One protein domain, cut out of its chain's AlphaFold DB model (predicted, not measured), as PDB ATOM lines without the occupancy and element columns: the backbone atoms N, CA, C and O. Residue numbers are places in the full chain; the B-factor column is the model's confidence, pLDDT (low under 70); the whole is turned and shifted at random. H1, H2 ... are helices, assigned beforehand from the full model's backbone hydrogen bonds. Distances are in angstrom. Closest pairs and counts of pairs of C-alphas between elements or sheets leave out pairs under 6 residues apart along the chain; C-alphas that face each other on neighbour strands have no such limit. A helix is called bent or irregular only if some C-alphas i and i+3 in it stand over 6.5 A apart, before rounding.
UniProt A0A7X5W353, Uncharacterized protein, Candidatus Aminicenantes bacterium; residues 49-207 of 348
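What this domain is: This is residues 49 to 207 of the 348 residues of an uncharacterized protein of Candidatus Aminicenantes bacterium (UniProt A0A7X5W353). A long rod of helices, with H3 running nearly straight, H1 then H2 along one side of it and H5 along another; H4 makes the turn into H5, and residues 49 to 56 of H1 stick out. H2, H3a, H3b and H5 form a bundle, helices side by side. The printed part has 159 residues with five named helices, all helix, extended, radius of gyration of the C-alphas 24.7 A, spans 90 by 28 by 20 A.

How they stand to each other: H3, residues 117 to 158, one helix by its hydrogen bonds, is bent: C-alphas 128 and 131 are 6.6 A apart, between arms H3a and H3b. H5, residues 176 to 203, touches H3b with residues 176 to 187 alone, closest C-alphas Val 180 and Leu 142, 6.7 A. In H3b 22 of 24 O i to N i+4 pairs are within hydrogen-bond range.

Where its parts are: H3b measures 41.8 A, H5 39.5 A. C-alpha 203 is at (105.540, 179.026, 227.949).

The domain as a whole: The printed part has no cut. Residues 49 to 55, 111 to 114, 173 and 205 to 207 have pLDDT under 70.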
ATOM      1  N   PRO A  49     131.618 138.225 158.741       69.44
ATOM      2  CA  PRO A  49     132.028 139.229 159.741       69.44
ATOM      3  C   PRO A  49     130.877 140.084 160.295       69.44
ATOM      4  O   PRO A  49     130.932 140.522 161.439       69.44
ATOM      5  N   VAL A  50     129.805 140.262 159.517       63.88
ATOM      6  CA  VAL A  50     128.651 141.110 159.854       63.88
ATOM      7  C   VAL A  50     127.984 140.710 161.175       63.88
ATOM      8  O   VAL A  50     127.637 141.583 161.962       63.88
ATOM      9  N   GLY A  51     127.827 139.414 161.462       63.62
ATOM     10  CA  GLY A  51     127.156 138.992 162.697       63.62
ATOM     11  C   GLY A  51     127.998 139.245 163.954       63.62
ATOM     12  O   GLY A  51     127.454 139.615 164.989       63.62
ATOM     13  N   GLY A  52     129.326 139.104 163.851       68.12
ATOM     14  CA  GLY A  52     130.241 139.462 164.935       68.12
ATOM     15  C   GLY A  52     130.192 140.962 165.222       68.12
ATOM     16  O   GLY A  52     130.081 141.361 166.377       68.12
ATOM     17  N   THR A  53     130.172 141.788 164.170       69.81
ATOM     18  CA  THR A  53     130.014 143.241 164.295       69.81
ATOM     19  C   THR A  53     128.694 143.616 164.967       69.81
ATOM     20  O   THR A  53     128.709 144.401 165.907       69.81
ATOM     21  N   VAL A  54     127.563 143.034 164.548       68.06
ATOM     22  CA  VAL A  54     126.254 143.311 165.168       68.06
ATOM     23  C   VAL A  54     126.254 142.938 166.650       68.06
ATOM     24  O   VAL A  54     125.804 143.734 167.463       68.06
ATOM     25  N   LEU A  55     126.819 141.786 167.025       69.38
ATOM     26  CA  LEU A  55     126.874 141.361 168.426       69.38
ATOM     27  C   LEU A  55     127.730 142.300 169.282       69.38
ATOM     28  O   LEU A  55     127.304 142.687 170.367       69.38
ATOM     29  N   VAL A  56     128.907 142.695 168.788       75.38
ATOM     30  CA  VAL A  56     129.771 143.666 169.474       75.38
ATOM     31  C   VAL A  56     129.062 145.013 169.614       75.38
ATOM     32  O   VAL A  56     129.089 145.593 170.693       75.38
ATOM     33  N   LEU A  57     128.374 145.489 168.572       74.12
ATOM     34  CA  LEU A  57     127.605 146.736 168.631       74.12
ATOM     35  C   LEU A  57     126.441 146.650 169.624       74.12
ATOM     36  O   LEU A  57     126.259 147.573 170.413       74.12
ATOM     37  N   THR A  58     125.685 145.549 169.642       72.44
ATOM     38  CA  THR A  58     124.613 145.324 170.626       72.44
ATOM     39  C   THR A  58     125.169 145.269 172.046       72.44
ATOM     40  O   THR A  58     124.591 145.864 172.952       72.44
ATOM     41  N   TRP A  59     126.310 144.609 172.249       78.12
ATOM     42  CA  TRP A  59     126.981 144.555 173.544       78.12
ATOM     43  C   TRP A  59     127.446 145.948 173.997       78.12
ATOM     44  O   TRP A  59     127.100 146.378 175.094       78.12
ATOM     45  N   ILE A  60     128.134 146.704 173.133       77.50
ATOM     46  CA  ILE A  60     128.534 148.093 173.416       77.50
ATOM     47  C   ILE A  60     127.304 148.947 173.752       77.50
ATOM     48  O   ILE A  60     127.326 149.731 174.702       77.50
ATOM     49  N   PHE A  61     126.215 148.776 173.002       76.19
ATOM     50  CA  PHE A  61     124.991 149.528 173.224       76.19
ATOM     51  C   PHE A  61     124.373 149.241 174.598       76.19
ATOM     52  O   PHE A  61     124.090 150.176 175.342       76.19
ATOM     53  N   LEU A  62     124.206 147.966 174.961       72.44
ATOM     54  CA  LEU A  62     123.566 147.565 176.217       72.44
ATOM     55  C   LEU A  62     124.412 147.887 177.457       72.44
ATOM     56  O   LEU A  62     123.858 148.320 178.465       72.44
ATOM     57  N   PHE A  63     125.734 147.690 177.384       76.81
ATOM     58  CA  PHE A  63     126.630 147.821 178.539       76.81
ATOM     59  C   PHE A  63     127.239 149.219 178.711       76.81
ATOM     60  O   PHE A  63     127.629 149.557 179.825       76.81
ATOM     61  N   TYR A  64     127.320 150.035 177.653       77.56
ATOM     62  CA  TYR A  64     127.964 151.357 177.721       77.56
ATOM     63  C   TYR A  64     127.037 152.490 177.291       77.56
ATOM     64  O   TYR A  64     126.819 153.419 178.064       77.56
ATOM     65  N   ILE A  65     126.470 152.421 176.082       76.25
ATOM     66  CA  ILE A  65     125.691 153.541 175.525       76.25
ATOM     67  C   ILE A  65     124.392 153.742 176.309       76.25
ATOM     68  O   ILE A  65     124.081 154.862 176.697       76.25
ATOM     69  N   SER A  66     123.643 152.673 176.576       73.12
ATOM     70  CA  SER A  66     122.375 152.762 177.299       73.12
ATOM     71  C   SER A  66     122.556 153.271 178.738       73.12
ATOM     72  O   SER A  66     121.880 154.243 179.084       73.12
ATOM     73  N   PRO A  67     123.495 152.743 179.554       75.88
ATOM     74  CA  PRO A  67     123.788 153.320 180.864       75.88
ATOM     75  C   PRO A  67     124.218 154.783 180.808       75.88
ATOM     76  O   PRO A  67     123.773 155.574 181.638       75.88
ATOM     77  N   LEU A  68     125.022 155.165 179.810       76.12
ATOM     78  CA  LEU A  68     125.439 156.553 179.620       76.12
ATOM     79  C   LEU A  68     124.247 157.471 179.313       76.12
ATOM     80  O   LEU A  68     124.131 158.527 179.926       76.12
ATOM     81  N   ILE A  69     123.343 157.062 178.417       75.00
ATOM     82  CA  ILE A  69     122.125 157.821 178.092       75.00
ATOM     83  C   ILE A  69     121.239 157.957 179.331       75.00
ATOM     84  O   ILE A  69     120.795 159.059 179.642       75.00
ATOM     85  N   VAL A  70     120.992 156.862 180.060       73.94
ATOM     86  CA  VAL A  70     120.171 156.895 181.280       73.94
ATOM     87  C   VAL A  70     120.798 157.817 182.325       73.94
ATOM     88  O   VAL A  70     120.073 158.614 182.918       73.94
ATOM     89  N   SER A  71     122.123 157.770 182.508       75.69
ATOM     90  CA  SER A  71     122.839 158.695 183.397       75.69
ATOM     91  C   SER A  71     122.639 160.140 182.958       75.69
ATOM     92  O   SER A  71     122.109 160.925 183.729       75.69
ATOM     93  N   GLN A  72     122.945 160.479 181.702       80.44
ATOM     94  CA  GLN A  72     122.829 161.851 181.195       80.44
ATOM     95  C   GLN A  72     121.406 162.408 181.291       80.44
ATOM     96  O   GLN A  72     121.220 163.572 181.639       80.44
ATOM     97  N   VAL A  73     120.390 161.591 181.000       75.31
ATOM     98  CA  VAL A  73     118.984 161.996 181.144       75.31
ATOM     99  C   VAL A  73     118.644 162.223 182.614       75.31
ATOM    100  O   VAL A  73     118.003 163.219 182.945       75.31
ATOM    101  N   THR A  74     119.089 161.336 183.503       73.19
ATOM    102  CA  THR A  74     118.852 161.468 184.946       73.19
ATOM    103  C   THR A  74     119.562 162.696 185.512       73.19
ATOM    104  O   THR A  74     118.949 163.435 186.273       73.19
ATOM    105  N   ASP A  75     120.791 162.969 185.077       75.75
ATOM    106  CA  ASP A  75     121.579 164.144 185.457       75.75
ATOM    107  C   ASP A  75     120.928 165.440 184.957       75.75
ATOM    108  O   ASP A  75     120.817 166.420 185.689       75.75
ATOM    109  N   ALA A  76     120.415 165.449 183.725       75.88
ATOM    110  CA  ALA A  76     119.688 166.598 183.189       75.88
ATOM    111  C   ALA A  76     118.365 166.859 183.931       75.88
ATOM    112  O   ALA A  76     117.928 168.006 184.038       75.88
ATOM    113  N   ILE A  77     117.706 165.809 184.430       74.19
ATOM    114  CA  ILE A  77     116.490 165.927 185.245       74.19
ATOM    115  C   ILE A  77     116.842 166.375 186.667       74.19
ATOM    116  O   ILE A  77     116.183 167.269 187.194       74.19
ATOM    117  N   SER A  78     117.890 165.816 187.271       72.69
ATOM    118  CA  SER A  78     118.333 166.170 188.623       72.69
ATOM    119  C   SER A  78     118.880 167.595 188.696       72.69
ATOM    120  O   SER A  78     118.636 168.283 189.681       72.69
ATOM    121  N   ALA A  79     119.504 168.097 187.627       79.25
ATOM    122  CA  ALA A  79     119.937 169.489 187.519       79.25
ATOM    123  C   ALA A  79     118.774 170.501 187.524       79.25
ATOM    124  O   ALA A  79     118.993 171.678 187.803       79.25
ATOM    125  N   LYS A  80     117.542 170.066 187.214       81.19
ATOM    126  CA  LYS A  80     116.334 170.905 187.325       81.19
ATOM    127  C   LYS A  80     115.760 170.936 188.738       81.19
ATOM    128  O   LYS A  80     114.922 171.792 189.012       81.19
ATOM    129  N   MET A  81     116.168 170.008 189.606       81.25
ATOM    130  CA  MET A  81     115.780 170.025 191.010       81.25
ATOM    131  C   MET A  81     116.340 171.281 191.655       81.25
ATOM    132  O   MET A  81     117.480 171.678 191.390       81.25
ATOM    133  N   LYS A  82     115.548 171.896 192.530       83.38
ATOM    134  CA  LYS A  82     116.053 173.015 193.310       83.38
ATOM    135  C   LYS A  82     117.258 172.548 194.115       83.38
ATOM    136  O   LYS A  82     117.181 171.551 194.835       83.38
ATOM    137  N   SER A  83     118.384 173.244 193.987       82.25
ATOM    138  CA  SER A  83     119.568 172.831 194.731       82.25
ATOM    139  C   SER A  83     119.298 172.977 196.227       82.25
ATOM    140  O   SER A  83     118.653 173.932 196.665       82.25
ATOM    141  N   ILE A  84     119.819 172.043 197.026       81.62
ATOM    142  CA  ILE A  84     119.732 172.111 198.493       81.62
ATOM    143  C   ILE A  84     120.223 173.480 198.981       81.62
ATOM    144  O   ILE A  84     119.615 174.084 199.856       81.62
ATOM    145  N   TYR A  85     121.263 174.017 198.340       84.75
ATOM    146  CA  TYR A  85     121.781 175.350 198.618       84.75
ATOM    147  C   TYR A  85     120.754 176.470 198.389       84.75
ATOM    148  O   TYR A  85     120.625 177.353 199.228       84.75
ATOM    149  N   GLN A  86     120.007 176.449 197.280       89.00
ATOM    150  CA  GLN A  86     118.956 177.442 197.023       89.00
ATOM    151  C   GLN A  86     117.836 177.361 198.062       89.00
ATOM    152  O   GLN A  86     117.329 178.392 198.492       89.00
ATOM    153  N   LEU A  87     117.456 176.150 198.473       89.94
ATOM    154  CA  LEU A  87     116.437 175.956 199.500       89.94
ATOM    155  C   LEU A  87     116.910 176.432 200.878       89.94
ATOM    156  O   LEU A  87     116.170 177.125 201.570       89.94
ATOM    157  N   GLU A  88     118.144 176.110 201.265       87.88
ATOM    158  CA  GLU A  88     118.730 176.599 202.518       87.88
ATOM    159  C   GLU A  88     118.904 178.118 202.508       87.88
ATOM    160  O   GLU A  88     118.639 178.769 203.516       87.88
ATOM    161  N   LYS A  89     119.248 178.707 201.358       93.25
ATOM    162  CA  LYS A  89     119.275 180.161 201.199       93.25
ATOM    163  C   LYS A  89     117.895 180.782 201.418       93.25
ATOM    164  O   LYS A  89     117.788 181.747 202.158       93.25
ATOM    165  N   GLU A  90     116.834 180.227 200.838       92.50
ATOM    166  CA  GLU A  90     115.476 180.752 201.055       92.50
ATOM    167  C   GLU A  90     115.008 180.616 202.505       92.50
ATOM    168  O   GLU A  90     114.362 181.521 203.030       92.50
ATOM    169  N   LYS A  91     115.357 179.511 203.173       92.00
ATOM    170  CA  LYS A  91     115.103 179.346 204.609       92.00
ATOM    171  C   LYS A  91     115.858 180.396 205.421       92.00
ATOM    172  O   LYS A  91     115.280 180.990 206.326       92.00
ATOM    173  N   TRP A  92     117.123 180.637 205.083       93.00
ATOM    174  CA  TRP A  92     117.945 181.664 205.714       93.00
ATOM    175  C   TRP A  92     117.357 183.062 205.519       93.00
ATOM    176  O   TRP A  92     117.164 183.780 206.495       93.00
ATOM    177  N   ASP A  93     116.995 183.424 204.288       92.62
ATOM    178  CA  ASP A  93     116.393 184.719 203.964       92.62
ATOM    179  C   ASP A  93     115.065 184.917 204.727       92.62
ATOM    180  O   ASP A  93     114.802 186.001 205.254       92.62
ATOM    181  N   ALA A  94     114.253 183.859 204.875       90.44
ATOM    182  CA  ALA A  94     113.037 183.895 205.688       90.44
ATOM    183  C   ALA A  94     113.340 184.173 207.174       90.44
ATOM    184  O   ALA A  94     112.711 185.059 207.761       90.44
ATOM    185  N   ILE A  95     114.328 183.480 207.758       92.75
ATOM    186  CA  ILE A  95     114.778 183.690 209.147       92.75
ATOM    187  C   ILE A  95     115.287 185.117 209.343       92.75
ATOM    188  O   ILE A  95     114.824 185.797 210.255       92.75
ATOM    189  N   MET A  96     116.183 185.588 208.473       93.81
ATOM    190  CA  MET A  96     116.763 186.929 208.563       93.81
ATOM    191  C   MET A  96     115.686 188.008 208.479       93.81
ATOM    192  O   MET A  96     115.650 188.915 209.304       93.81
ATOM    193  N   SER A  97     114.750 187.872 207.535       93.38
ATOM    194  CA  SER A  97     113.658 188.836 207.395       93.38
ATOM    195  C   SER A  97     112.776 188.889 208.646       93.38
ATOM    196  O   SER A  97     112.256 189.945 209.007       93.38
ATOM    197  N   PHE A  98     112.573 187.748 209.308       93.38
ATOM    198  CA  PHE A  98     111.834 187.683 210.558       93.38
ATOM    199  C   PHE A  98     112.621 188.316 211.705       93.38
ATOM    200  O   PHE A  98     112.040 189.086 212.462       93.38
ATOM    201  N   GLU A  99     113.918 188.028 211.814       90.94
ATOM    202  CA  GLU A  99     114.795 188.606 212.831       90.94
ATOM    203  C   GLU A  99     114.838 190.136 212.728       90.94
ATOM    204  O   GLU A  99     114.668 190.819 213.735       90.94
ATOM    205  N   GLU A 100     114.956 190.686 211.517       93.88
ATOM    206  CA  GLU A 100     114.892 192.132 211.276       93.88
ATOM    207  C   GLU A 100     113.566 192.733 211.768       93.88
ATOM    208  O   GLU A 100     113.569 193.695 212.539       93.88
ATOM    209  N   ARG A 101     112.427 192.119 211.404       92.06
ATOM    210  CA  ARG A 101     111.093 192.550 211.868       92.06
ATOM    211  C   ARG A 101     110.928 192.427 213.384       92.06
ATOM    212  O   ARG A 101     110.243 193.247 213.993       92.06
ATOM    213  N   ALA A 102     111.500 191.387 213.985       90.44
ATOM    214  CA  ALA A 102     111.450 191.145 215.422       90.44
ATOM    215  C   ALA A 102     112.259 192.202 216.185       90.44
ATOM    216  O   ALA A 102     111.758 192.770 217.152       90.44
ATOM    217  N   ILE A 103     113.467 192.519 215.708       91.50
ATOM    218  CA  ILE A 103     114.331 193.548 216.295       91.50
ATOM    219  C   ILE A 103     113.696 194.935 216.178       91.50
ATOM    220  O   ILE A 103     113.781 195.716 217.121       91.50
ATOM    221  N   GLU A 104     113.058 195.251 215.052       91.31
ATOM    222  CA  GLU A 104     112.394 196.546 214.862       91.31
ATOM    223  C   GLU A 104     111.220 196.744 215.835       91.31
ATOM    224  O   GLU A 104     111.032 197.842 216.358       91.31
ATOM    225  N   LYS A 105     110.447 195.684 216.103       87.75
ATOM    226  CA  LYS A 105     109.255 195.750 216.962       87.75
ATOM    227  C   LYS A 105     109.559 195.645 218.452       87.75
ATOM    228  O   LYS A 105     109.046 196.439 219.231       87.75
ATOM    229  N   GLU A 106     110.376 194.670 218.839       85.56
ATOM    230  CA  GLU A 106     110.578 194.277 220.243       85.56
ATOM    231  C   GLU A 106     112.014 194.542 220.731       85.56
ATOM    232  O   GLU A 106     112.333 194.375 221.909       85.56
ATOM    233  N   GLY A 107     112.908 194.980 219.840       85.44
ATOM    234  CA  GLY A 107     114.327 195.131 220.136       85.44
ATOM    235  C   GLY A 107     115.079 193.797 220.165       85.44
ATOM    236  O   GLY A 107     114.589 192.741 219.771       85.44
ATOM    237  N   LYS A 108     116.337 193.840 220.618       83.94
ATOM    238  CA  LYS A 108     117.148 192.625 220.772       83.94
ATOM    239  C   LYS A 108     116.678 191.826 221.983       83.94
ATOM    240  O   LYS A 108     116.672 192.353 223.097       83.94
ATOM    241  N   PHE A 109     116.386 190.545 221.766       79.00
ATOM    242  CA  PHE A 109     116.038 189.607 222.829       79.00
ATOM    243  C   PHE A 109     117.142 189.540 223.896       79.00
ATOM    244  O   PHE A 109     118.321 189.362 223.577       79.00
ATOM    245  N   LYS A 110     116.761 189.666 225.173       77.44
ATOM    246  CA  LYS A 110     117.661 189.526 226.327       77.44
ATOM    247  C   LYS A 110     117.169 188.371 227.194       77.44
ATOM    248  O   LYS A 110     116.142 188.489 227.849       77.44
ATOM    249  N   SER A 111     117.933 187.278 227.229       69.81
ATOM    250  CA  SER A 111     117.572 186.037 227.939       69.81
ATOM    251  C   SER A 111     117.379 186.190 229.457       69.81
ATOM    252  O   SER A 111     116.882 185.261 230.086       69.81
ATOM    253  N   GLU A 112     117.826 187.296 230.048       67.50
ATOM    254  CA  GLU A 112     117.880 187.508 231.501       67.50
ATOM    255  C   GLU A 112     116.583 188.097 232.082       67.50
ATOM    256  O   GLU A 112     116.410 188.107 233.298       67.50
ATOM    257  N   ASN A 113     115.662 188.571 231.237       63.06
ATOM    258  CA  ASN A 113     114.419 189.200 231.682       63.06
ATOM    259  C   ASN A 113     113.247 188.209 231.728       63.06
ATOM    260  O   ASN A 113     113.184 187.247 230.958       63.06
ATOM    261  N   ALA A 114     112.282 188.479 232.613       63.41
ATOM    262  CA  ALA A 114     111.016 187.758 232.643       63.41
ATOM    263  C   ALA A 114     110.326 187.845 231.272       63.41
ATOM    264  O   ALA A 114     110.135 188.931 230.724       63.41
ATOM    265  N   LYS A 115     109.959 186.678 230.739       75.25
ATOM    266  CA  LYS A 115     109.432 186.512 229.381       75.25
ATOM    267  C   LYS A 115     108.141 187.308 229.218       75.25
ATOM    268  O   LYS A 115     107.168 187.052 229.937       75.25
ATOM    269  N   THR A 116     108.121 188.254 228.287       81.69
ATOM    270  CA  THR A 116     106.970 189.149 228.118       81.69
ATOM    271  C   THR A 116     105.858 188.475 227.299       81.69
ATOM    272  O   THR A 116     106.119 187.564 226.506       81.69
ATOM    273  N   PRO A 117     104.585 188.894 227.449       85.62
ATOM    274  CA  PRO A 117     103.508 188.438 226.568       85.62
ATOM    275  C   PRO A 117     103.790 188.716 225.081       85.62
ATOM    276  O   PRO A 117     103.457 187.882 224.242       85.62
ATOM    277  N   ALA A 118     104.458 189.833 224.776       85.88
ATOM    278  CA  ALA A 118     104.833 190.215 223.415       85.88
ATOM    279  C   ALA A 118     105.845 189.237 222.793       85.88
ATOM    280  O   ALA A 118     105.680 188.812 221.652       85.88
ATOM    281  N   GLU A 119     106.838 188.774 223.562       84.88
ATOM    282  CA  GLU A 119     107.787 187.749 223.104       84.88
ATOM    283  C   GLU A 119     107.090 186.420 222.778       84.88
ATOM    284  O   GLU A 119     107.423 185.764 221.789       84.88
ATOM    285  N   ARG A 120     106.095 186.016 223.578       88.94
ATOM    286  CA  ARG A 120     105.313 184.798 223.312       88.94
ATOM    287  C   ARG A 120     104.514 184.913 222.017       88.94
ATOM    288  O   ARG A 120     104.538 183.980 221.215       88.94
ATOM    289  N   GLU A 121     103.858 186.050 221.799       90.75
ATOM    290  CA  GLU A 121     103.106 186.330 220.571       90.75
ATOM    291  C   GLU A 121     104.027 186.350 219.342       90.75
ATOM    292  O   GLU A 121     103.707 185.763 218.304       90.75
ATOM    293  N   LEU A 122     105.219 186.939 219.470       90.69
ATOM    294  CA  LEU A 122     106.223 186.957 218.410       90.69
ATOM    295  C   LEU A 122     106.657 185.534 218.022       90.69
ATOM    296  O   LEU A 122     106.677 185.197 216.835       90.69
ATOM    297  N   ILE A 123     106.945 184.675 219.003       91.00
ATOM    298  CA  ILE A 123     107.333 183.279 218.761       91.00
ATOM    299  C   ILE A 123     106.174 182.460 218.179       91.00
ATOM    300  O   ILE A 123     106.389 181.642 217.283       91.00
ATOM    301  N   GLU A 124     104.936 182.677 218.623       92.69
ATOM    302  CA  GLU A 124     103.773 182.047 217.989       92.69
ATOM    303  C   GLU A 124     103.614 182.484 216.535       92.69
ATOM    304  O   GLU A 124     103.370 181.647 215.663       92.69
ATOM    305  N   SER A 125     103.814 183.773 216.248       92.12
ATOM    306  CA  SER A 125     103.765 184.291 214.882       92.12
ATOM    307  C   SER A 125     104.833 183.642 213.992       92.12
ATOM    308  O   SER A 125     104.526 183.232 212.869       92.12
ATOM    309  N   PHE A 126     106.050 183.453 214.517       93.12
ATOM    310  CA  PHE A 126     107.135 182.751 213.833       93.12
ATOM    311  C   PHE A 126     106.750 181.310 213.501       93.12
ATOM    312  O   PHE A 126     106.857 180.880 212.353       93.12
ATOM    313  N   MET A 127     106.260 180.570 214.498       93.69
ATOM    314  CA  MET A 127     105.908 179.158 214.348       93.69
ATOM    315  C   MET A 127     104.752 178.952 213.364       93.69
ATOM    316  O   MET A 127     104.773 178.020 212.560       93.69
ATOM    317  N   ASN A 128     103.758 179.838 213.394       93.31
ATOM    318  CA  ASN A 128     102.578 179.732 212.541       93.31
ATOM    319  C   ASN A 128     102.834 180.168 211.093       93.31
ATOM    320  O   ASN A 128     102.129 179.705 210.191       93.31
ATOM    321  N   ARG A 129     103.815 181.050 210.860       93.25
ATOM    322  CA  ARG A 129     104.102 181.612 209.534       93.25
ATOM    323  C   ARG A 129     105.441 181.145 208.977       93.25
ATOM    324  O   ARG A 129     105.461 180.371 208.028       93.25
ATOM    325  N   GLU A 130     106.546 181.601 209.551       93.06
ATOM    326  CA  GLU A 130     107.884 181.409 208.976       93.06
ATOM    327  C   GLU A 130     108.321 179.947 209.042       93.06
ATOM    328  O   GLU A 130     108.724 179.371 208.033       93.06
ATOM    329  N   TYR A 131     108.164 179.310 210.205       93.00
ATOM    330  CA  TYR A 131     108.492 177.895 210.369       93.00
ATOM    331  C   TYR A 131     107.653 177.015 209.436       93.00
ATOM    332  O   TYR A 131     108.176 176.113 208.780       93.00
ATOM    333  N   LYS A 132     106.356 177.319 209.309       93.12
ATOM    334  CA  LYS A 132     105.460 176.614 208.391       93.12
ATOM    335  C   LYS A 132     105.927 176.736 206.937       93.12
ATOM    336  O   LYS A 132     105.983 175.721 206.247       93.12
ATOM    337  N   THR A 133     106.337 177.928 206.501       92.81
ATOM    338  CA  THR A 133     106.917 178.142 205.166       92.81
ATOM    339  C   THR A 133     108.174 177.295 204.955       92.81
ATOM    340  O   THR A 133     108.312 176.645 203.920       92.81
ATOM    341  N   MET A 134     109.077 177.224 205.940       93.31
ATOM    342  CA  MET A 134     110.283 176.385 205.841       93.31
ATOM    343  C   MET A 134     109.943 174.896 205.718       93.31
ATOM    344  O   MET A 134     110.532 174.191 204.898       93.31
ATOM    345  N   VAL A 135     108.964 174.420 206.492       93.44
ATOM    346  CA  VAL A 135     108.470 173.036 206.417       93.44
ATOM    347  C   VAL A 135     107.850 172.746 205.049       93.44
ATOM    348  O   VAL A 135     108.069 171.672 204.489       93.44
ATOM    349  N   GLU A 136     107.092 173.688 204.486       93.94
ATOM    350  CA  GLU A 136     106.510 173.565 203.144       93.94
ATOM    351  C   GLU A 136     107.588 173.494 202.051       93.94
ATOM    352  O   GLU A 136     107.484 172.657 201.151       93.94
ATOM    353  N   LEU A 137     108.657 174.290 202.159       92.44
ATOM    354  CA  LEU A 137     109.810 174.216 201.254       92.44
ATOM    355  C   LEU A 137     110.509 172.851 201.333       92.44
ATOM    356  O   LEU A 137     110.753 172.228 200.300       92.44
ATOM    357  N   GLU A 138     110.785 172.349 202.541       92.62
ATOM    358  CA  GLU A 138     111.385 171.022 202.737       92.62
ATOM    359  C   GLU A 138     110.488 169.899 202.180       92.62
ATOM    360  O   GLU A 138     110.973 168.983 201.513       92.62
ATOM    361  N   LYS A 139     109.163 169.991 202.368       94.12
ATOM    362  CA  LYS A 139     108.199 169.036 201.790       94.12
ATOM    363  C   LYS A 139     108.190 169.069 200.266       94.12
ATOM    364  O   LYS A 139     108.080 168.016 199.636       94.12
ATOM    365  N   LYS A 140     108.313 170.255 199.667       92.62
ATOM    366  CA  LYS A 140     108.417 170.405 198.214       92.62
ATOM    367  C   LYS A 140     109.675 169.720 197.678       92.62
ATOM    368  O   LYS A 140     109.575 168.964 196.717       92.62
ATOM    369  N   LEU A 141     110.819 169.904 198.338       90.62
ATOM    370  CA  LEU A 141     112.056 169.205 197.979       90.62
ATOM    371  C   LEU A 141     111.895 167.684 198.073       90.62
ATOM    372  O   LEU A 141     112.278 166.969 197.153       90.62
ATOM    373  N   LEU A 142     111.280 167.180 199.147       92.88
ATOM    374  CA  LEU A 142     111.022 165.745 199.297       92.88
ATOM    375  C   LEU A 142     110.120 165.187 198.190       92.88
ATOM    376  O   LEU A 142     110.337 164.068 197.721       92.88
ATOM    377  N   ALA A 143     109.116 165.952 197.756       93.00
ATOM    378  CA  ALA A 143     108.276 165.580 196.624       93.00
ATOM    379  C   ALA A 143     109.086 165.514 195.316       93.00
ATOM    380  O   ALA A 143     109.012 164.508 194.612       93.00
ATOM    381  N   GLU A 144     109.923 166.520 195.041       90.56
ATOM    382  CA  GLU A 144     110.818 166.538 193.874       90.56
ATOM    383  C   GLU A 144     111.793 165.346 193.890       90.56
ATOM    384  O   GLU A 144     111.920 164.638 192.888       90.56
ATOM    385  N   MET A 145     112.409 165.046 195.040       90.44
ATOM    386  CA  MET A 145     113.283 163.878 195.210       90.44
ATOM    387  C   MET A 145     112.547 162.573 194.890       90.44
ATOM    388  O   MET A 145     113.052 161.746 194.131       90.44
ATOM    389  N   ARG A 146     111.334 162.383 195.425       92.25
ATOM    390  CA  ARG A 146     110.514 161.190 195.156       92.25
ATOM    391  C   ARG A 146     110.195 161.030 193.679       92.25
ATOM    392  O   ARG A 146     110.230 159.910 193.168       92.25
ATOM    393  N   ASP A 147     109.863 162.118 193.002       89.19
ATOM    394  CA  ASP A 147     109.521 162.071 191.586       89.19
ATOM    395  C   ASP A 147     110.744 161.753 190.725       89.19
ATOM    396  O   ASP A 147     110.650 160.911 189.831       89.19
ATOM    397  N   ILE A 148     111.916 162.299 191.056       86.44
ATOM    398  CA  ILE A 148     113.179 161.948 190.393       86.44
ATOM    399  C   ILE A 148     113.518 160.472 190.609       86.44
ATOM    400  O   ILE A 148     113.836 159.780 189.643       86.44
ATOM    401  N   ILE A 149     113.386 159.955 191.835       88.94
ATOM    402  CA  ILE A 149     113.621 158.533 192.140       88.94
ATOM    403  C   ILE A 149     112.682 157.641 191.319       88.94
ATOM    404  O   ILE A 149     113.120 156.640 190.752       88.94
ATOM    405  N   LYS A 150     111.399 158.008 191.198       87.75
ATOM    406  CA  LYS A 150     110.436 157.275 190.359       87.75
ATOM    407  C   LYS A 150     110.817 157.319 188.884       87.75
ATOM    408  O   LYS A 150     110.695 156.302 188.205       87.75
ATOM    409  N   VAL A 151     111.240 158.475 188.374       83.88
ATOM    410  CA  VAL A 151     111.669 158.618 186.977       83.88
ATOM    411  C   VAL A 151     112.922 157.786 186.722       83.88
ATOM    412  O   VAL A 151     112.927 157.001 185.777       83.88
ATOM    413  N   TYR A 152     113.925 157.860 187.597       84.12
ATOM    414  CA  TYR A 152     115.126 157.035 187.509       84.12
ATOM    415  C   TYR A 152     114.789 155.542 187.559       84.12
ATOM    416  O   TYR A 152     115.234 154.787 186.704       84.12
ATOM    417  N   GLY A 153     113.913 155.126 188.475       83.88
ATOM    418  CA  GLY A 153     113.436 153.746 188.581       83.88
ATOM    419  C   GLY A 153     112.589 153.259 187.399       83.88
ATOM    420  O   GLY A 153     112.391 152.056 187.255       83.88
ATOM    421  N   ARG A 154     112.048 154.156 186.563       83.06
ATOM    422  CA  ARG A 154     111.383 153.805 185.292       83.06
ATOM    423  C   ARG A 154     112.381 153.753 184.141       83.06
ATOM    424  O   ARG A 154     112.317 152.837 183.333       83.06
ATOM    425  N   LEU A 155     113.297 154.718 184.069       76.19
ATOM    426  CA  LEU A 155     114.348 154.760 183.049       76.19
ATOM    427  C   LEU A 155     115.342 153.610 183.211       76.19
ATOM    428  O   LEU A 155     115.838 153.091 182.217       76.19
ATOM    429  N   SER A 156     115.603 153.188 184.447       79.56
ATOM    430  CA  SER A 156     116.509 152.084 184.737       79.56
ATOM    431  C   SER A 156     116.006 150.760 184.170       79.56
ATOM    432  O   SER A 156     116.843 149.939 183.812       79.56
ATOM    433  N   LEU A 157     114.687 150.581 184.009       78.81
ATOM    434  CA  LEU A 157     114.095 149.382 183.404       78.81
ATOM    435  C   LEU A 157     114.548 149.185 181.955       78.81
ATOM    436  O   LEU A 157     114.852 148.069 181.574       78.81
ATOM    437  N   VAL A 158     114.734 150.274 181.198       72.25
ATOM    438  CA  VAL A 158     115.074 150.245 179.760       72.25
ATOM    439  C   VAL A 158     116.341 149.436 179.450       72.25
ATOM    440  O   VAL A 158     116.525 148.979 178.320       72.25
ATOM    441  N   SER A 159     117.235 149.263 180.426       71.38
ATOM    442  CA  SER A 159     118.366 148.352 180.294       71.38
ATOM    443  C   SER A 159     118.567 147.490 181.540       71.38
ATOM    444  O   SER A 159     118.620 148.003 182.660       71.38
ATOM    445  N   PRO A 160     118.818 146.180 181.359       70.69
ATOM    446  CA  PRO A 160     119.251 145.284 182.425       70.69
ATOM    447  C   PRO A 160     120.358 145.853 183.313       70.69
ATOM    448  O   PRO A 160     120.308 145.724 184.533       70.69
ATOM    449  N   CYS A 161     121.366 146.490 182.714       75.94
ATOM    450  CA  CYS A 161     122.522 146.991 183.446       75.94
ATOM    451  C   CYS A 161     122.149 148.172 184.342       75.94
ATOM    452  O   CYS A 161     122.564 148.222 185.498       75.94
ATOM    453  N   THR A 162     121.340 149.102 183.837       77.25
ATOM    454  CA  THR A 162     120.864 150.243 184.626       77.25
ATOM    455  C   THR A 162     119.912 149.808 185.724       77.25
ATOM    456  O   THR A 162     120.013 150.307 186.842       77.25
ATOM    457  N   PHE A 163     119.037 148.843 185.437       81.75
ATOM    458  CA  PHE A 163     118.129 148.274 186.421       81.75
ATOM    459  C   PHE A 163     118.896 147.619 187.572       81.75
ATOM    460  O   PHE A 163     118.600 147.890 188.733       81.75
ATOM    461  N   LEU A 164     119.914 146.807 187.266       78.75
ATOM    462  CA  LEU A 164     120.736 146.139 188.277       78.75
ATOM    463  C   LEU A 164     121.517 147.132 189.140       78.75
ATOM    464  O   LEU A 164     121.516 146.994 190.362       78.75
ATOM    465  N   SER A 165     122.134 148.147 188.530       81.44
ATOM    466  CA  SER A 165     122.836 149.203 189.270       81.44
ATOM    467  C   SER A 165     121.893 149.972 190.196       81.44
ATOM    468  O   SER A 165     122.223 150.200 191.360       81.44
ATOM    469  N   TRP A 166     120.695 150.321 189.717       81.94
ATOM    470  CA  TRP A 166     119.680 150.979 190.539       81.94
ATOM    471  C   TRP A 166     119.195 150.083 191.681       81.94
ATOM    472  O   TRP A 166     119.180 150.518 192.829       81.94
ATOM    473  N   ALA A 167     118.853 148.825 191.392       82.00
ATOM    474  CA  ALA A 167     118.384 147.875 192.395       82.00
ATOM    475  C   ALA A 167     119.444 147.613 193.473       82.00
ATOM    476  O   ALA A 167     119.114 147.565 194.654       82.00
ATOM    477  N   GLN A 168     120.720 147.504 193.088       80.88
ATOM    478  CA  GLN A 168     121.828 147.369 194.033       80.88
ATOM    479  C   GLN A 168     121.979 148.612 194.916       80.88
ATOM    480  O   GLN A 168     122.183 148.473 196.122       80.88
ATOM    481  N   GLY A 169     121.872 149.809 194.330       81.69
ATOM    482  CA  GLY A 169     121.884 151.062 195.081       81.69
ATOM    483  C   GLY A 169     120.746 151.118 196.098       81.69
ATOM    484  O   GLY A 169     120.987 151.369 197.275       81.69
ATOM    485  N   GLU A 170     119.528 150.784 195.674       82.12
ATOM    486  CA  GLU A 170     118.332 150.815 196.520       82.12
ATOM    487  C   GLU A 170     118.350 149.772 197.646       82.12
ATOM    488  O   GLU A 170     117.929 150.052 198.763       82.12
ATOM    489  N   MET A 171     118.882 148.578 197.376       77.19
ATOM    490  CA  MET A 171     119.040 147.516 198.376       77.19
ATOM    491  C   MET A 171     120.162 147.791 199.387       77.19
ATOM    492  O   MET A 171     120.268 147.097 200.405       77.19
ATOM    493  N   SER A 172     121.027 148.766 199.109       75.12
ATOM    494  CA  SER A 172     122.073 149.187 200.035       75.12
ATOM    495  C   SER A 172     121.501 150.057 201.162       75.12
ATOM    496  O   SER A 172     120.409 150.611 201.062       75.12
ATOM    497  N   SER A 173     122.267 150.249 202.239       67.19
ATOM    498  CA  SER A 173     121.917 151.215 203.294       67.19
ATOM    499  C   SER A 173     121.929 152.675 202.817       67.19
ATOM    500  O   SER A 173     121.561 153.565 203.573       67.19
ATOM    501  N   GLN A 174     122.386 152.924 201.587       72.94
ATOM    502  CA  GLN A 174     122.420 154.230 200.930       72.94
ATOM    503  C   GLN A 174     121.298 154.372 199.888       72.94
ATOM    504  O   GLN A 174     121.359 155.262 199.042       72.94
ATOM    505  N   GLY A 175     120.294 153.486 199.922       82.50
ATOM    506  CA  GLY A 175     119.167 153.510 198.996       82.50
ATOM    507  C   GLY A 175     118.406 154.833 199.022       82.50
ATOM    508  O   GLY A 175     118.304 155.506 200.054       82.50
ATOM    509  N   PHE A 176     117.843 155.209 197.877       85.19
ATOM    510  CA  PHE A 176     117.202 156.505 197.710       85.19
ATOM    511  C   PHE A 176     115.914 156.618 198.534       85.19
ATOM    512  O   PHE A 176     115.647 157.682 199.094       85.19
ATOM    513  N   ALA A 177     115.131 155.540 198.676       86.38
ATOM    514  CA  ALA A 177     113.968 155.554 199.563       86.38
ATOM    515  C   ALA A 177     114.371 155.721 201.031       86.38
ATOM    516  O   ALA A 177     113.733 156.493 201.743       86.38
ATOM    517  N   SER A 178     115.454 155.070 201.472       86.75
ATOM    518  CA  SER A 178     115.955 155.236 202.842       86.75
ATOM    519  C   SER A 178     116.416 156.670 203.102       86.75
ATOM    520  O   SER A 178     116.253 157.163 204.216       86.75
ATOM    521  N   LEU A 179     116.971 157.351 202.095       88.06
ATOM    522  CA  LEU A 179     117.320 158.765 202.199       88.06
ATOM    523  C   LEU A 179     116.068 159.632 202.392       88.06
ATOM    524  O   LEU A 179     116.043 160.477 203.279       88.06
ATOM    525  N   VAL A 180     115.018 159.408 201.597       91.44
ATOM    526  CA  VAL A 180     113.744 160.136 201.741       91.44
ATOM    527  C   VAL A 180     113.128 159.905 203.124       91.44
ATOM    528  O   VAL A 180     112.728 160.866 203.774       91.44
ATOM    529  N   GLU A 181     113.108 158.659 203.604       91.06
ATOM    530  CA  GLU A 181     112.616 158.317 204.947       91.06
ATOM    531  C   GLU A 181     113.422 159.005 206.051       91.06
ATOM    532  O   GLU A 181     112.846 159.506 207.014       91.06
ATOM    533  N   PHE A 182     114.746 159.082 205.896       90.69
ATOM    534  CA  PHE A 182     115.602 159.810 206.827       90.69
ATOM    535  C   PHE A 182     115.255 161.302 206.876       90.69
ATOM    536  O   PHE A 182     115.180 161.876 207.961       90.69
ATOM    537  N   TYR A 183     115.009 161.937 205.727       91.31
ATOM    538  CA  TYR A 183     114.602 163.343 205.692       91.31
ATOM    539  C   TYR A 183     113.248 163.574 206.368       91.31
ATOM    540  O   TYR A 183     113.097 164.552 207.098       91.31
ATOM    541  N   GLU A 184     112.279 162.680 206.165       93.19
ATOM    542  CA  GLU A 184     110.983 162.753 206.850       93.19
ATOM    543  C   GLU A 184     111.130 162.579 208.362       93.19
ATOM    544  O   GLU A 184     110.570 163.362 209.128       93.19
ATOM    545  N   TYR A 185     111.938 161.607 208.790       92.56
ATOM    546  CA  TYR A 185     112.273 161.401 210.195       92.56
ATOM    547  C   TYR A 185     112.933 162.643 210.809       92.56
ATOM    548  O   TYR A 185     112.512 163.125 211.858       92.56
ATOM    549  N   ALA A 186     113.936 163.208 210.133       91.88
ATOM    550  CA  ALA A 186     114.621 164.410 210.588       91.88
ATOM    551  C   ALA A 186     113.673 165.617 210.656       91.88
ATOM    552  O   ALA A 186     113.778 166.426 211.576       91.88
ATOM    553  N   GLN A 187     112.739 165.749 209.710       92.69
ATOM    554  CA  GLN A 187     111.738 166.815 209.716       92.69
ATOM    555  C   GLN A 187     110.763 166.683 210.894       92.69
ATOM    556  O   GLN A 187     110.513 167.669 211.585       92.69
ATOM    557  N   ASP A 188     110.252 165.479 211.156       92.81
ATOM    558  CA  ASP A 188     109.390 165.202 212.312       92.81
ATOM    559  C   ASP A 188     110.116 165.485 213.638       92.81
ATOM    560  O   ASP A 188     109.575 166.134 214.536       92.81
ATOM    561  N   LEU A 189     111.387 165.086 213.737       91.19
ATOM    562  CA  LEU A 189     112.213 165.352 214.911       91.19
ATOM    563  C   LEU A 189     112.444 166.856 215.125       91.19
ATOM    564  O   LEU A 189     112.350 167.331 216.258       91.19
ATOM    565  N   LYS A 190     112.695 167.619 214.051       91.69
ATOM    566  CA  LYS A 190     112.803 169.086 214.105       91.69
ATOM    567  C   LYS A 190     111.503 169.730 214.584       91.69
ATOM    568  O   LYS A 190     111.564 170.613 215.430       91.69
ATOM    569  N   ASP A 191     110.344 169.306 214.081       92.31
ATOM    570  CA  ASP A 191     109.041 169.848 214.503       92.31
ATOM    571  C   ASP A 191     108.776 169.587 215.985       92.31
ATOM    572  O   ASP A 191     108.449 170.511 216.735       92.31
ATOM    573  N   LYS A 192     109.023 168.358 216.447       91.75
ATOM    574  CA  LYS A 192     108.930 168.012 217.869       91.75
ATOM    575  C   LYS A 192     109.895 168.834 218.721       91.75
ATOM    576  O   LYS A 192     109.481 169.348 219.760       91.75
ATOM    577  N   PHE A 193     111.139 169.012 218.273       91.44
ATOM    578  CA  PHE A 193     112.122 169.847 218.962       91.44
ATOM    579  C   PHE A 193     111.668 171.306 219.039       91.44
ATOM    580  O   PHE A 193     111.684 171.887 220.119       91.44
ATOM    581  N   CYS A 194     111.222 171.900 217.930       91.62
ATOM    582  CA  CYS A 194     110.773 173.289 217.899       91.62
ATOM    583  C   CYS A 194     109.575 173.514 218.828       91.62
ATOM    584  O   CYS A 194     109.552 174.504 219.556       91.62
ATOM    585  N   ARG A 195     108.610 172.586 218.865       91.38
ATOM    586  CA  ARG A 195     107.475 172.648 219.802       91.38
ATOM    587  C   ARG A 195     107.926 172.508 221.251       91.38
ATOM    588  O   ARG A 195     107.566 173.345 222.072       91.38
ATOM    589  N   PHE A 196     108.761 171.514 221.547       90.88
ATOM    590  CA  PHE A 196     109.322 171.313 222.882       90.88
ATOM    591  C   PHE A 196     110.090 172.549 223.365       90.88
ATOM    592  O   PHE A 196     109.849 173.038 224.468       90.88
ATOM    593  N   TYR A 197     110.979 173.082 222.525       89.44
ATOM    594  CA  TYR A 197     111.776 174.262 222.832       89.44
ATOM    595  C   TYR A 197     110.890 175.489 223.024       89.44
ATOM    596  O   TYR A 197     111.075 176.216 223.996       89.44
ATOM    597  N   LYS A 198     109.890 175.692 222.157       89.81
ATOM    598  CA  LYS A 198     108.893 176.753 222.311       89.81
ATOM    599  C   LYS A 198     108.221 176.660 223.680       89.81
ATOM    600  O   LYS A 198     108.281 177.609 224.461       89.81
ATOM    601  N   ASP A 199     107.626 175.513 223.985       88.81
ATOM    602  CA  ASP A 199     106.812 175.326 225.184       88.81
ATOM    603  C   ASP A 199     107.658 175.455 226.455       88.81
ATOM    604  O   ASP A 199     107.284 176.167 227.386       88.81
ATOM    605  N   LYS A 200     108.849 174.849 226.486       86.56
ATOM    606  CA  LYS A 200     109.763 174.949 227.629       86.56
ATOM    607  C   LYS A 200     110.348 176.350 227.770       86.56
ATOM    608  O   LYS A 200     110.231 176.951 228.839       86.56
ATOM    609  N   LYS A 201     110.946 176.896 226.708       83.75
ATOM    610  CA  LYS A 201     111.679 178.164 226.773       83.75
ATOM    611  C   LYS A 201     110.759 179.371 226.879       83.75
ATOM    612  O   LYS A 201     111.163 180.309 227.547       83.75
ATOM    613  N   PHE A 202     109.547 179.370 226.330       84.38
ATOM    614  CA  PHE A 202     108.686 180.565 226.326       84.38
ATOM    615  C   PHE A 202     107.412 180.436 227.173       84.38
ATOM    616  O   PHE A 202     106.955 181.442 227.724       84.38
ATOM    617  N   PHE A 203     106.868 179.226 227.345       85.12
ATOM    618  CA  PHE A 203     105.540 179.026 227.949       85.12
ATOM    619  C   PHE A 203     105.547 178.326 229.310       85.12
ATOM    620  O   PHE A 203     104.599 178.492 230.077       85.12
ATOM    621  N   SER A 204     106.604 177.596 229.667       80.56
ATOM    622  CA  SER A 204     106.719 177.022 231.003       80.56
ATOM    623  C   SER A 204     106.999 178.138 232.020       80.56
ATOM    624  O   SER A 204     107.947 178.912 231.883       80.56
ATOM    625  N   GLY A 205     106.121 178.275 233.020       68.06
ATOM    626  CA  GLY A 205     106.188 179.332 234.040       68.06
ATOM    627  C   GLY A 205     107.327 179.177 235.053       68.06
ATOM    628  O   GLY A 205     107.372 179.927 236.021       68.06
ATOM    629  N   LYS A 206     108.228 178.208 234.855       61.94
ATOM    630  CA  LYS A 206     109.443 178.061 235.651       61.94
ATOM    631  C   LYS A 206     110.578 178.839 234.989       61.94
ATOM    632  O   LYS A 206     110.844 178.665 233.801       61.94
ATOM    633  N   GLU A 207     111.288 179.645 235.770       59.59
ATOM    634  CA  GLU A 207     112.569 180.272 235.399       59.59
ATOM    635  C   GLU A 207     113.712 179.235 235.316       59.59
ATOM    636  O   GLU A 207     114.847 179.487 235.710       59.59
TER     637      GLU A 207